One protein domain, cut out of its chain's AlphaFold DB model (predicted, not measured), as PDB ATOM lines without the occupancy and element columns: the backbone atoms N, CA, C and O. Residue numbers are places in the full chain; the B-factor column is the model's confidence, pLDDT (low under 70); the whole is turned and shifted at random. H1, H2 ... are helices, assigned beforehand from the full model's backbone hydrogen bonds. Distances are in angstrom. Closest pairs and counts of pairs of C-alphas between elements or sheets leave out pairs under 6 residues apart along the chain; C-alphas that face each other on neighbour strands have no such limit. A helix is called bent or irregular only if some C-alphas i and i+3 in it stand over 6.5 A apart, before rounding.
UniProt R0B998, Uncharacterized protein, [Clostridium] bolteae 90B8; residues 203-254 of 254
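Overview. This is residues 203 to 254 of the 254 residues of an uncharacterized protein of [Clostridium] bolteae 90B8 (UniProt R0B998). Two helices meet near their ends as an L: the shorter H1 makes one arm, the long H2 makes the other, and a single residue joins them at the corner. H2 makes most of the length, and residues 250 to 254 trail from its far end. The printed part has 52 residues, with two named helices in the order H1, H2 and no named strand; the class is all helix. The whole is extended, with a radius of gyration of the C-alphas of 19.2 A, and its C-alphas span 57 by 25 by 5 A.

Along the chain. Find C-alpha 203 at (-19.886, -30.394, -6.862); from there H1, residues 203 to 217, runs 20.7 A to C-alpha 217 at (-13.221, -30.466, -26.468). Pass Gln 218 and look at C-alpha 219, at (-7.873, -33.661, -26.179), where H2 begins. H2, residues 219 to 249, runs 45.0 A to C-alpha 249 at (28.218, -36.779, 0.440). Neither helix is bent.

Arrangement. Look first at the tight link of one residue between H1 and H2. The two helices are close but not clearly touching, with 2 pairs of C-alphas within 8 A; their closest C-alphas, those of Val 215 and Val 222, are 6.1 A apart. Their lines are only just about perpendicular, at 72 degrees, and their centres are 26.1 A apart. In H1 and H2 every O i to N i+4 pair is within hydrogen-bond range. Residues 203 to 210 of H1 stand free, and so do residues 224 to 254, of which 224 to 249 belong to H2.

Size, cuts and confidence. The C-alphas of Thr 217 and Asn 254 are the two farthest apart, at 58.2 A. The printed part has no cut and ends at Asn 254, the chain's last residue. The mean pLDDT of the printed part is 70.3; look for values under 70 at residues 203 to 204, residue 210, residues 212 to 224 and residues 248 to 254.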
ATOM      1  N   PHE A 203     -21.174 -31.048  -6.619       61.75
ATOM      2  CA  PHE A 203     -19.886 -30.394  -6.862       61.75
ATOM      3  C   PHE A 203     -18.893 -31.337  -7.555       61.75
ATOM      4  O   PHE A 203     -18.196 -30.923  -8.478       61.75
ATOM      5  N   LEU A 204     -18.863 -32.611  -7.146       63.50
ATOM      6  CA  LEU A 204     -18.043 -33.639  -7.792       63.50
ATOM      7  C   LEU A 204     -18.497 -33.920  -9.225       63.50
ATOM      8  O   LEU A 204     -17.653 -33.974 -10.114       63.50
ATOM      9  N   ASP A 205     -19.803 -34.029  -9.454       71.38
ATOM     10  CA  ASP A 205     -20.387 -34.237 -10.777       71.38
ATOM     11  C   ASP A 205     -20.130 -33.020 -11.673       71.38
ATOM     12  O   ASP A 205     -19.742 -33.191 -12.821       71.38
ATOM     13  N   ASN A 206     -20.224 -31.787 -11.157       71.62
ATOM     14  CA  ASN A 206     -19.851 -30.592 -11.926       71.62
ATOM     15  C   ASN A 206     -18.355 -30.545 -12.267       71.62
ATOM     16  O   ASN A 206     -18.012 -30.184 -13.388       71.62
ATOM     17  N   ILE A 207     -17.461 -30.927 -11.350       71.44
ATOM     18  CA  ILE A 207     -16.023 -31.010 -11.645       71.44
ATOM     19  C   ILE A 207     -15.745 -32.107 -12.675       71.44
ATOM     20  O   ILE A 207     -14.999 -31.871 -13.619       71.44
ATOM     21  N   LEU A 208     -16.337 -33.291 -12.516       73.12
ATOM     22  CA  LEU A 208     -16.178 -34.410 -13.447       73.12
ATOM     23  C   LEU A 208     -16.719 -34.066 -14.831       73.12
ATOM     24  O   LEU A 208     -16.032 -34.331 -15.813       73.12
ATOM     25  N   ASN A 209     -17.883 -33.422 -14.907       73.94
ATOM     26  CA  ASN A 209     -18.469 -32.951 -16.158       73.94
ATOM     27  C   ASN A 209     -17.598 -31.863 -16.798       73.94
ATOM     28  O   ASN A 209     -17.347 -31.933 -17.994       73.94
ATOM     29  N   MET A 210     -17.049 -30.924 -16.019       68.81
ATOM     30  CA  MET A 210     -16.141 -29.889 -16.531       68.81
ATOM     31  C   MET A 210     -14.808 -30.485 -17.015       68.81
ATOM     32  O   MET A 210     -14.288 -30.085 -18.054       68.81
ATOM     33  N   ILE A 211     -14.259 -31.480 -16.307       71.31
ATOM     34  CA  ILE A 211     -13.070 -32.228 -16.742       71.31
ATOM     35  C   ILE A 211     -13.385 -33.019 -18.010       71.31
ATOM     36  O   ILE A 211     -12.594 -32.975 -18.946       71.31
ATOM     37  N   GLN A 212     -14.518 -33.722 -18.068       69.25
ATOM     38  CA  GLN A 212     -14.935 -34.460 -19.257       69.25
ATOM     39  C   GLN A 212     -15.108 -33.527 -20.448       69.25
ATOM     40  O   GLN A 212     -14.565 -33.828 -21.502       69.25
ATOM     41  N   GLU A 213     -15.764 -32.381 -20.270       69.81
ATOM     42  CA  GLU A 213     -15.960 -31.379 -21.314       69.81
ATOM     43  C   GLU A 213     -14.615 -30.831 -21.813       69.81
ATOM     44  O   GLU A 213     -14.368 -30.809 -23.019       69.81
ATOM     45  N   ILE A 214     -13.675 -30.501 -20.922       63.88
ATOM     46  CA  ILE A 214     -12.315 -30.075 -21.298       63.88
ATOM     47  C   ILE A 214     -11.563 -31.195 -22.042       63.88
ATOM     48  O   ILE A 214     -10.930 -30.937 -23.069       63.88
ATOM     49  N   VAL A 215     -11.657 -32.440 -21.566       64.62
ATOM     50  CA  VAL A 215     -11.024 -33.621 -22.178       64.62
ATOM     51  C   VAL A 215     -11.582 -33.891 -23.572       64.62
ATOM     52  O   VAL A 215     -10.802 -34.158 -24.480       64.62
ATOM     53  N   THR A 216     -12.896 -33.797 -23.779       62.09
ATOM     54  CA  THR A 216     -13.524 -34.048 -25.085       62.09
ATOM     55  C   THR A 216     -13.334 -32.900 -26.069       62.09
ATOM     56  O   THR A 216     -13.200 -33.152 -27.265       62.09
ATOM     57  N   THR A 217     -13.286 -31.652 -25.595       61.78
ATOM     58  CA  THR A 217     -13.221 -30.466 -26.468       61.78
ATOM     59  C   THR A 217     -11.784 -30.094 -26.833       61.78
ATOM     60  O   THR A 217     -11.545 -29.541 -27.905       61.78
ATOM     61  N   GLN A 218     -10.802 -30.415 -25.978       63.91
ATOM     62  CA  GLN A 218      -9.384 -30.105 -26.196       63.91
ATOM     63  C   GLN A 218      -8.456 -31.263 -25.794       63.91
ATOM     64  O   GLN A 218      -7.514 -31.096 -25.015       63.91
ATOM     65  N   THR A 219      -8.684 -32.441 -26.382       60.03
ATOM     66  CA  THR A 219      -7.873 -33.661 -26.179       60.03
ATOM     67  C   THR A 219      -6.363 -33.410 -26.267       60.03
ATOM     68  O   THR A 219      -5.606 -33.918 -25.444       60.03
ATOM     69  N   ALA A 220      -5.914 -32.575 -27.210       60.19
ATOM     70  CA  ALA A 220      -4.503 -32.226 -27.382       60.19
ATOM     71  C   ALA A 220      -3.929 -31.401 -26.212       60.19
ATOM     72  O   ALA A 220      -2.797 -31.638 -25.795       60.19
ATOM     73  N   VAL A 221      -4.699 -30.465 -25.648       63.16
ATOM     74  CA  VAL A 221      -4.245 -29.603 -24.540       63.16
ATOM     75  C   VAL A 221      -4.160 -30.396 -23.240       63.16
ATOM     76  O   VAL A 221      -3.185 -30.263 -22.502       63.16
ATOM     77  N   VAL A 222      -5.115 -31.296 -22.994       64.31
ATOM     78  CA  VAL A 222      -5.069 -32.192 -21.831       64.31
ATOM     79  C   VAL A 222      -3.873 -33.143 -21.898       64.31
ATOM     80  O   VAL A 222      -3.207 -33.353 -20.885       64.31
ATOM     81  N   LEU A 223      -3.546 -33.670 -23.082       64.88
ATOM     82  CA  LEU A 223      -2.376 -34.531 -23.275       64.88
ATOM     83  C   LEU A 223      -1.068 -33.775 -22.986       64.88
ATOM     84  O   LEU A 223      -0.198 -34.298 -22.293       64.88
ATOM     85  N   VAL A 224      -0.956 -32.522 -23.437       68.56
ATOM     86  CA  VAL A 224       0.216 -31.668 -23.174       68.56
ATOM     87  C   VAL A 224       0.340 -31.315 -21.689       68.56
ATOM     88  O   VAL A 224       1.436 -31.414 -21.140       68.56
ATOM     89  N   ILE A 225      -0.758 -30.967 -21.011       74.81
ATOM     90  CA  ILE A 225      -0.751 -30.684 -19.564       74.81
ATOM     91  C   ILE A 225      -0.402 -31.947 -18.765       74.81
ATOM     92  O   ILE A 225       0.409 -31.883 -17.841       74.81
ATOM     93  N   GLY A 226      -0.955 -33.104 -19.138       73.19
ATOM     94  CA  GLY A 226      -0.638 -34.387 -18.511       73.19
ATOM     95  C   GLY A 226       0.841 -34.751 -18.650       73.19
ATOM     96  O   GLY A 226       1.488 -35.101 -17.663       73.19
ATOM     97  N   ILE A 227       1.408 -34.590 -19.849       73.25
ATOM     98  CA  ILE A 227       2.841 -34.793 -20.098       73.25
ATOM     99  C   ILE A 227       3.680 -33.797 -19.279       73.25
ATOM    100  O   ILE A 227       4.644 -34.204 -18.632       73.25
ATOM    101  N   ALA A 228       3.301 -32.516 -19.237       72.38
ATOM    102  CA  ALA A 228       4.012 -31.491 -18.471       72.38
ATOM    103  C   ALA A 228       4.018 -31.777 -16.958       72.38
ATOM    104  O   ALA A 228       5.051 -31.615 -16.310       72.38
ATOM    105  N   LEU A 229       2.904 -32.262 -16.398       77.94
ATOM    106  CA  LEU A 229       2.821 -32.656 -14.988       77.94
ATOM    107  C   LEU A 229       3.687 -33.881 -14.679       77.94
ATOM    108  O   LEU A 229       4.364 -33.897 -13.653       77.94
ATOM    109  N   ILE A 230       3.730 -34.872 -15.574       79.38
ATOM    110  CA  ILE A 230       4.622 -36.032 -15.430       79.38
ATOM    111  C   ILE A 230       6.088 -35.581 -15.436       79.38
ATOM    112  O   ILE A 230       6.854 -35.986 -14.560       79.38
ATOM    113  N   PHE A 231       6.477 -34.694 -16.358       76.75
ATOM    114  CA  PHE A 231       7.828 -34.129 -16.376       76.75
ATOM    115  C   PHE A 231       8.142 -33.331 -15.110       76.75
ATOM    116  O   PHE A 231       9.233 -33.469 -14.565       76.75
ATOM    117  N   LEU A 232       7.192 -32.551 -14.596       79.19
ATOM    118  CA  LEU A 232       7.366 -31.779 -13.368       79.19
ATOM    119  C   LEU A 232       7.552 -32.692 -12.145       79.19
ATOM    120  O   LEU A 232       8.437 -32.447 -11.329       79.19
ATOM    121  N   VAL A 233       6.804 -33.795 -12.055       82.06
ATOM    122  CA  VAL A 233       6.982 -34.813 -11.004       82.06
ATOM    123  C   VAL A 233       8.339 -35.511 -11.126       82.06
ATOM    124  O   VAL A 233       9.011 -35.707 -10.115       82.06
ATOM    125  N   ILE A 234       8.783 -35.837 -12.344       82.19
ATOM    126  CA  ILE A 234      10.115 -36.417 -12.587       82.19
ATOM    127  C   ILE A 234      11.216 -35.434 -12.173       82.19
ATOM    128  O   ILE A 234      12.170 -35.839 -11.511       82.19
ATOM    129  N   ILE A 235      11.078 -34.148 -12.504       81.69
ATOM    130  CA  ILE A 235      12.031 -33.101 -12.116       81.69
ATOM    131  C   ILE A 235      12.090 -32.973 -10.594       81.69
ATOM    132  O   ILE A 235      13.184 -33.009 -10.037       81.69
ATOM    133  N   ILE A 236      10.944 -32.896  -9.906       83.56
ATOM    134  CA  ILE A 236      10.890 -32.835  -8.437       83.56
ATOM    135  C   ILE A 236      11.528 -34.083  -7.821       83.56
ATOM    136  O   ILE A 236      12.335 -33.970  -6.901       83.56
ATOM    137  N   PHE A 237      11.226 -35.272  -8.344       84.81
ATOM    138  CA  PHE A 237      11.808 -36.523  -7.866       84.81
ATOM    139  C   PHE A 237      13.334 -36.551  -8.034       84.81
ATOM    140  O   PHE A 237      14.050 -36.931  -7.105       84.81
ATOM    141  N   LEU A 238      13.845 -36.113  -9.189       80.75
ATOM    142  CA  LEU A 238      15.280 -35.984  -9.437       80.75
ATOM    143  C   LEU A 238      15.918 -34.962  -8.493       80.75
ATOM    144  O   LEU A 238      16.962 -35.255  -7.916       80.75
ATOM    145  N   PHE A 239      15.270 -33.819  -8.265       81.75
ATOM    146  CA  PHE A 239      15.756 -32.784  -7.353       81.75
ATOM    147  C   PHE A 239      15.817 -33.285  -5.904       81.75
ATOM    148  O   PHE A 239      16.836 -33.132  -5.233       81.75
ATOM    149  N   CYS A 240      14.773 -33.974  -5.431       77.88
ATOM    150  CA  CYS A 240      14.755 -34.605  -4.112       77.88
ATOM    151  C   CYS A 240      15.833 -35.691  -3.979       77.88
ATOM    152  O   CYS A 240      16.465 -35.813  -2.927       77.88
ATOM    153  N   LYS A 241      16.068 -36.478  -5.035       82.31
ATOM    154  CA  LYS A 241      17.104 -37.516  -5.045       82.31
ATOM    155  C   LYS A 241      18.512 -36.912  -5.035       82.31
ATOM    156  O   LYS A 241      19.353 -37.404  -4.289       82.31
ATOM    157  N   ILE A 242      18.751 -35.842  -5.792       82.06
ATOM    158  CA  ILE A 242      20.021 -35.100  -5.805       82.06
ATOM    159  C   ILE A 242      20.286 -34.478  -4.434       82.06
ATOM    160  O   ILE A 242      21.334 -34.736  -3.858       82.06
ATOM    161  N   HIS A 243      19.310 -33.783  -3.849       76.25
ATOM    162  CA  HIS A 243      19.446 -33.201  -2.510       76.25
ATOM    163  C   HIS A 243      19.691 -34.272  -1.426       76.25
ATOM    164  O   HIS A 243      20.442 -34.064  -0.474       76.25
ATOM    165  N   SER A 244      19.073 -35.451  -1.552       75.88
ATOM    166  CA  SER A 244      19.324 -36.598  -0.665       75.88
ATOM    167  C   SER A 244      20.753 -37.145  -0.800       75.88
ATOM    168  O   SER A 244      21.368 -37.508   0.203       75.88
ATOM    169  N   LEU A 245      21.297 -37.181  -2.020       75.25
ATOM    170  CA  LEU A 245      22.662 -37.634  -2.299       75.25
ATOM    171  C   LEU A 245      23.712 -36.607  -1.857       75.25
ATOM    172  O   LEU A 245      24.693 -36.987  -1.229       75.25
ATOM    173  N   GLU A 246      23.480 -35.320  -2.098       73.69
ATOM    174  CA  GLU A 246      24.355 -34.228  -1.659       73.69
ATOM    175  C   GLU A 246      24.446 -34.164  -0.128       73.69
ATOM    176  O   GLU A 246      25.530 -34.023   0.433       73.69
ATOM    177  N   LYS A 247      23.328 -34.403   0.571       70.88
ATOM    178  CA  LYS A 247      23.314 -34.515   2.035       70.88
ATOM    179  C   LYS A 247      24.075 -35.742   2.556       70.88
ATOM    180  O   LYS A 247      24.581 -35.694   3.672       70.88
ATOM    181  N   ARG A 248      24.159 -36.831   1.782       69.44
ATOM    182  CA  ARG A 248      24.982 -38.006   2.129       69.44
ATOM    183  C   ARG A 248      26.468 -37.740   1.893       69.44
ATOM    184  O   ARG A 248      27.263 -38.027   2.771       69.44
ATOM    185  N   ILE A 249      26.823 -37.114   0.771       67.75
ATOM    186  CA  ILE A 249      28.218 -36.779   0.440       67.75
ATOM    187  C   ILE A 249      28.791 -35.734   1.414       67.75
ATOM    188  O   ILE A 249      29.912 -35.887   1.886       67.75
ATOM    189  N   ASN A 250      28.012 -34.713   1.783       62.00
ATOM    190  CA  ASN A 250      28.437 -33.703   2.761       62.00
ATOM    191  C   ASN A 250      28.357 -34.187   4.221       62.00
ATOM    192  O   ASN A 250      28.899 -33.534   5.106       62.00
ATOM    193  N   GLY A 251      27.674 -35.308   4.479       55.06
ATOM    194  CA  GLY A 251      27.618 -35.951   5.794       55.06
ATOM    195  C   GLY A 251      28.772 -36.922   6.061       55.06
ATOM    196  O   GLY A 251      29.072 -37.159   7.223       55.06
ATOM    197  N   ASP A 252      29.424 -37.441   5.015       52.00
ATOM    198  CA  ASP A 252      30.574 -38.356   5.125       52.00
ATOM    199  C   ASP A 252      31.937 -37.620   5.148       52.00
ATOM    200  O   ASP A 252      32.971 -38.250   5.357       52.00
ATOM    201  N   ASN A 253      31.952 -36.291   4.963       49.84
ATOM    202  CA  ASN A 253      33.164 -35.451   4.960       49.84
ATOM    203  C   ASN A 253      33.407 -34.665   6.272       49.84
ATOM    204  O   ASN A 253      34.258 -33.777   6.278       49.84
ATOM    205  N   ASN A 254      32.690 -34.976   7.360       40.38
ATOM    206  CA  ASN A 254      32.936 -34.431   8.707       40.38
ATOM    207  C   ASN A 254      33.067 -35.544   9.748       40.38
ATOM    208  O   ASN A 254      32.111 -36.343   9.866       40.38
TER     209      ASN A 254